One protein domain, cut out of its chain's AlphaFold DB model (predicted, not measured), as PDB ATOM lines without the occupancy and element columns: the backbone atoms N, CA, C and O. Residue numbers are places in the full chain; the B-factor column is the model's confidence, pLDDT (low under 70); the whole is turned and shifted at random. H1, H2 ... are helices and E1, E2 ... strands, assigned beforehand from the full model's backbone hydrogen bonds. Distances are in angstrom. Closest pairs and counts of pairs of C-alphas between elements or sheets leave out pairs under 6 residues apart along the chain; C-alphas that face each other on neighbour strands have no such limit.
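This is residues 26 to 70 of the 103 residues of an uncharacterized protein of Mucilaginibacter mallensis (UniProt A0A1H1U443). With little regular structure, this is a small antiparallel sheet in the order E1, E3, E2, which the short helix H1 grazes, while loop residues 50 to 64 reach out beyond one end of the strands. The printed part has 45 residues, 16 in named elements, running E1, H1, E2, E3, of mixed class. It is compact, with radius of gyration of the C-alphas 10.0 A, yet elongated, spanning 32 by 17 by 13 A.

Edge strand E1, residues 26 to 29, is antiparallel to inner strand E3, residues 65 to 69, at 166 degrees; N 28 and O 66, 2.9 A apart, are within hydrogen-bond range. H1, residues 35 to 38, only grazes the sheet; its closest C-alpha pair with edge strand E2, residues 47 to 49, is Asn 35 and Val 48, 5.5 A. H1 is too short for an O i to N i+4 pair. E1, H1 and E2 form a split strand-helix-strand unit, its two strands running the same way with E3 between them, with a right-handed crossover. E2 and E3 form a hairpin, antiparallel at 137 degrees, with N 49 and O 65 2.9 A apart.

E1 begins at C-alpha 26 (143.397, 194.153, 226.166) and is 10.1 A long; H1 is 5.5 A, E2 6.6 A. E3, 12.5 A, ends at C-alpha 69 (144.199, 198.481, 230.758).

The farthest C-alphas, Val 55 and Ala 70, are 32.5 A apart. The printed part has no cut; the E2 to E3 link is long. Residues 40 to 44 and 52 to 58 have pLDDT under 70.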
ATOM      1  N   TYR A  26     142.976 194.863 227.367       89.75
ATOM      2  CA  TYR A  26     143.397 194.153 226.166       89.75
ATOM      3  C   TYR A  26     144.650 193.334 226.470       89.75
ATOM      4  O   TYR A  26     145.496 193.745 227.261       89.75
ATOM      5  N   MET A  27     144.730 192.146 225.875       90.19
ATOM      6  CA  MET A  27     145.898 191.273 225.973       90.19
ATOM      7  C   MET A  27     146.458 191.066 224.577       90.19
ATOM      8  O   MET A  27     145.748 190.557 223.709       90.19
ATOM      9  N   PHE A  28     147.720 191.420 224.382       91.62
ATOM     10  CA  PHE A  28     148.438 191.171 223.138       91.62
ATOM     11  C   PHE A  28     149.549 190.171 223.412       91.62
ATOM     12  O   PHE A  28     150.310 190.336 224.363       91.62
ATOM     13  N   TYR A  29     149.632 189.123 222.600       92.31
ATOM     14  CA  TYR A  29     150.743 188.188 222.692       92.31
ATOM     15  C   TYR A  29     152.041 188.896 222.287       92.31
ATOM     16  O   TYR A  29     152.108 189.498 221.217       92.31
ATOM     17  N   ALA A  30     153.040 188.852 223.165       91.44
ATOM     18  CA  ALA A  30     154.274 189.623 223.059       91.44
ATOM     19  C   ALA A  30     155.459 188.799 223.596       91.44
ATOM     20  O   ALA A  30     155.954 189.045 224.702       91.44
ATOM     21  N   PRO A  31     155.895 187.767 222.854       90.50
ATOM     22  CA  PRO A  31     156.982 186.906 223.289       90.50
ATOM     23  C   PRO A  31     158.310 187.669 223.321       90.50
ATOM     24  O   PRO A  31     158.576 188.519 222.475       90.50
ATOM     25  N   TYR A  32     159.157 187.327 224.292       88.56
ATOM     26  CA  TYR A  32     160.512 187.862 224.476       88.56
ATOM     27  C   TYR A  32     160.602 189.384 224.684       88.56
ATOM     28  O   TYR A  32     161.689 189.947 224.581       88.56
ATOM     29  N   MET A  33     159.486 190.037 225.017       88.00
ATOM     30  CA  MET A  33     159.445 191.447 225.404       88.00
ATOM     31  C   MET A  33     159.421 191.603 226.928       88.00
ATOM     32  O   MET A  33     158.986 190.699 227.649       88.00
ATOM     33  N   ASN A  34     159.854 192.768 227.405       87.00
ATOM     34  CA  ASN A  34     159.695 193.229 228.782       87.00
ATOM     35  C   ASN A  34     159.232 194.703 228.836       87.00
ATOM     36  O   ASN A  34     159.027 195.342 227.805       87.00
ATOM     37  N   ASN A  35     159.053 195.251 230.045       85.69
ATOM     38  CA  ASN A  35     158.570 196.628 230.230       85.69
ATOM     39  C   ASN A  35     159.491 197.697 229.619       85.69
ATOM     40  O   ASN A  35     158.995 198.723 229.154       85.69
ATOM     41  N   ALA A  36     160.808 197.462 229.584       86.50
ATOM     42  CA  ALA A  36     161.760 198.410 229.006       86.50
ATOM     43  C   ALA A  36     161.596 198.523 227.483       86.50
ATOM     44  O   ALA A  36     161.749 199.609 226.931       86.50
ATOM     45  N   ASP A  37     161.219 197.430 226.812       87.75
ATOM     46  CA  ASP A  37     161.024 197.407 225.357       87.75
ATOM     47  C   ASP A  37     159.794 198.216 224.904       87.75
ATOM     48  O   ASP A  37     159.734 198.659 223.759       87.75
ATOM     49  N   ILE A  38     158.805 198.408 225.787       86.56
ATOM     50  CA  ILE A  38     157.566 199.144 225.481       86.56
ATOM     51  C   ILE A  38     157.530 200.555 226.082       86.56
ATOM     52  O   ILE A  38     156.529 201.251 225.924       86.56
ATOM     53  N   GLY A  39     158.593 200.974 226.781       81.56
ATOM     54  CA  GLY A  39     158.622 202.247 227.506       81.56
ATOM     55  C   GLY A  39     157.557 202.341 228.606       81.56
ATOM     56  O   GLY A  39     157.031 203.423 228.851       81.56
ATOM     57  N   GLY A  40     157.187 201.207 229.211       67.19
ATOM     58  CA  GLY A  40     156.114 201.135 230.201       67.19
ATOM     59  C   GLY A  40     156.530 201.758 231.533       67.19
ATOM     60  O   GLY A  40     157.481 201.286 232.157       67.19
ATOM     61  N   ASP A  41     155.790 202.781 231.962       59.78
ATOM     62  CA  ASP A  41     155.922 203.484 233.246       59.78
ATOM     63  C   ASP A  41     154.587 203.407 234.028       59.78
ATOM     64  O   ASP A  41     153.504 203.290 233.445       59.78
ATOM     65  N   THR A  42     154.676 203.373 235.357       61.00
ATOM     66  CA  THR A  42     154.099 202.301 236.196       61.00
ATOM     67  C   THR A  42     152.672 202.423 236.740       61.00
ATOM     68  O   THR A  42     152.266 201.496 237.434       61.00
ATOM     69  N   ASP A  43     151.867 203.437 236.422       63.97
ATOM     70  CA  ASP A  43     150.593 203.591 237.162       63.97
ATOM     71  C   ASP A  43     149.337 203.179 236.377       63.97
ATOM     72  O   ASP A  43     148.461 202.510 236.924       63.97
ATOM     73  N   HIS A  44     149.248 203.503 235.079       66.38
ATOM     74  CA  HIS A  44     148.046 203.230 234.262       66.38
ATOM     75  C   HIS A  44     148.342 202.863 232.793       66.38
ATOM     76  O   HIS A  44     147.430 202.790 231.967       66.38
ATOM     77  N   GLY A  45     149.618 202.667 232.449       78.81
ATOM     78  CA  GLY A  45     150.071 202.357 231.093       78.81
ATOM     79  C   GLY A  45     150.041 200.863 230.750       78.81
ATOM     80  O   GLY A  45     149.747 200.019 231.600       78.81
ATOM     81  N   PRO A  46     150.344 200.503 229.490       87.56
ATOM     82  CA  PRO A  46     150.557 199.114 229.128       87.56
ATOM     83  C   PRO A  46     151.770 198.539 229.871       87.56
ATOM     84  O   PRO A  46     152.796 199.202 230.016       87.56
ATOM     85  N   PHE A  47     151.667 197.284 230.297       87.12
ATOM     86  CA  PHE A  47     152.748 196.562 230.964       87.12
ATOM     87  C   PHE A  47     152.854 195.133 230.439       87.12
ATOM     88  O   PHE A  47     151.881 194.547 229.967       87.12
ATOM     89  N   VAL A  48     154.046 194.557 230.512       87.56
ATOM     90  CA  VAL A  48     154.318 193.183 230.099       87.56
ATOM     91  C   VAL A  48     154.238 192.257 231.308       87.56
ATOM     92  O   VAL A  48     154.975 192.412 232.282       87.56
ATOM     93  N   ILE A  49     153.378 191.243 231.215       83.81
ATOM     94  CA  ILE A  49     153.432 190.067 232.082       83.81
ATOM     95  C   ILE A  49     154.175 188.977 231.324       83.81
ATOM     96  O   ILE A  49     153.731 188.521 230.272       83.81
ATOM     97  N   ASN A  50     155.290 188.532 231.884       80.56
ATOM     98  CA  ASN A  50     156.035 187.392 231.380       80.56
ATOM     99  C   ASN A  50     156.546 186.603 232.592       80.56
ATOM    100  O   ASN A  50     157.085 187.227 233.516       80.56
ATOM    101  N   PRO A  51     156.328 185.276 232.657       72.00
ATOM    102  CA  PRO A  51     156.900 184.463 233.720       72.00
ATOM    103  C   PRO A  51     158.419 184.626 233.763       72.00
ATOM    104  O   PRO A  51     159.070 184.826 232.734       72.00
ATOM    105  N   ASP A  52     158.971 184.548 234.971       65.06
ATOM    106  CA  ASP A  52     160.397 184.745 235.177       65.06
ATOM    107  C   ASP A  52     161.187 183.692 234.390       65.06
ATOM    108  O   ASP A  52     160.975 182.486 234.544       65.06
ATOM    109  N   ASN A  53     162.051 184.155 233.486       62.25
ATOM    110  CA  ASN A  53     162.850 183.294 232.626       62.25
ATOM    111  C   ASN A  53     164.316 183.420 233.029       62.25
ATOM    112  O   ASN A  53     165.013 184.349 232.625       62.25
ATOM    113  N   THR A  54     164.785 182.441 233.792       60.34
ATOM    114  CA  THR A  54     166.164 182.380 234.289       60.34
ATOM    115  C   THR A  54     167.199 182.113 233.194       60.34
ATOM    116  O   THR A  54     168.384 182.326 233.428       60.34
ATOM    117  N   VAL A  55     166.780 181.666 232.003       60.59
ATOM    118  CA  VAL A  55     167.675 181.325 230.883       60.59
ATOM    119  C   VAL A  55     167.934 182.524 229.973       60.59
ATOM    120  O   VAL A  55     169.047 182.688 229.485       60.59
ATOM    121  N   LEU A  56     166.919 183.357 229.733       58.06
ATOM    122  CA  LEU A  56     167.033 184.530 228.854       58.06
ATOM    123  C   LEU A  56     167.232 185.849 229.615       58.06
ATOM    124  O   LEU A  56     167.520 186.860 228.981       58.06
ATOM    125  N   GLY A  57     167.115 185.840 230.948       57.97
ATOM    126  CA  GLY A  57     167.201 187.047 231.769       57.97
ATOM    127  C   GLY A  57     166.016 187.998 231.554       57.97
ATOM    128  O   GLY A  57     165.177 187.802 230.672       57.97
ATOM    129  N   ASP A  58     165.909 189.016 232.408       68.81
ATOM    130  CA  ASP A  58     165.009 190.174 232.258       68.81
ATOM    131  C   ASP A  58     163.528 189.867 231.973       68.81
ATOM    132  O   ASP A  58     162.839 190.660 231.320       68.81
ATOM    133  N   LYS A  59     163.026 188.716 232.441       70.44
ATOM    134  CA  LYS A  59     161.667 188.222 232.155       70.44
ATOM    135  C   LYS A  59     161.355 188.160 230.648       70.44
ATOM    136  O   LYS A  59     160.203 188.297 230.255       70.44
ATOM    137  N   LYS A  60     162.344 187.936 229.774       78.38
ATOM    138  CA  LYS A  60     162.121 187.771 228.325       78.38
ATOM    139  C   LYS A  60     161.870 186.298 227.992       78.38
ATOM    140  O   LYS A  60     162.778 185.543 227.665       78.38
ATOM    141  N   GLY A  61     160.623 185.847 228.103       82.50
ATOM    142  CA  GLY A  61     160.190 184.473 227.801       82.50
ATOM    143  C   GLY A  61     159.199 184.361 226.632       82.50
ATOM    144  O   GLY A  61     158.595 185.361 226.237       82.50
ATOM    145  N   PRO A  62     158.972 183.146 226.091       86.62
ATOM    146  CA  PRO A  62     158.039 182.904 224.979       86.62
ATOM    147  C   PRO A  62     156.558 183.089 225.351       86.62
ATOM    148  O   PRO A  62     155.695 183.052 224.478       86.62
ATOM    149  N   TYR A  63     156.249 183.274 226.636       84.00
ATOM    150  CA  TYR A  63     154.886 183.365 227.168       84.00
ATOM    151  C   TYR A  63     154.497 184.794 227.572       84.00
ATOM    152  O   TYR A  63     153.594 184.978 228.385       84.00
ATOM    153  N   GLY A  64     155.197 185.797 227.039       87.00
ATOM    154  CA  GLY A  64     154.932 187.200 227.336       87.00
ATOM    155  C   GLY A  64     153.610 187.695 226.750       87.00
ATOM    156  O   GLY A  64     153.251 187.368 225.616       87.00
ATOM    157  N   TYR A  65     152.908 188.524 227.519       90.31
ATOM    158  CA  TYR A  65     151.726 189.263 227.085       90.31
ATOM    159  C   TYR A  65     151.852 190.732 227.477       90.31
ATOM    160  O   TYR A  65     152.187 191.040 228.620       90.31
ATOM    161  N   ILE A  66     151.509 191.637 226.560       90.94
ATOM    162  CA  ILE A  66     151.240 193.038 226.895       90.94
ATOM    163  C   ILE A  66     149.802 193.127 227.401       90.94
ATOM    164  O   ILE A  66     148.854 192.773 226.694       90.94
ATOM    165  N   ILE A  67     149.653 193.626 228.620       89.06
ATOM    166  CA  ILE A  67     148.390 194.015 229.228       89.06
ATOM    167  C   ILE A  67     148.217 195.509 229.007       89.06
ATOM    168  O   ILE A  67     149.041 196.304 229.444       89.06
ATOM    169  N   MET A  68     147.140 195.890 228.333       89.81
ATOM    170  CA  MET A  68     146.758 197.285 228.146       89.81
ATOM    171  C   MET A  68     145.427 197.516 228.863       89.81
ATOM    172  O   MET A  68     144.392 197.070 228.351       89.81
ATOM    173  N   PRO A  69     145.428 198.153 230.048       87.62
ATOM    174  CA  PRO A  69     144.199 198.481 230.758       87.62
ATOM    175  C   PRO A  69     143.239 199.268 229.862       87.62
ATOM    176  O   PRO A  69     143.653 200.139 229.095       87.62
ATOM    177  N   ALA A  70     141.948 198.951 229.927       88.56
ATOM    178  CA  ALA A  70     140.946 199.809 229.315       88.56
ATOM    179  C   ALA A  70     140.922 201.143 230.070       88.56
ATOM    180  O   ALA A  70     140.969 201.161 231.299       88.56
TER     181      ALA A  70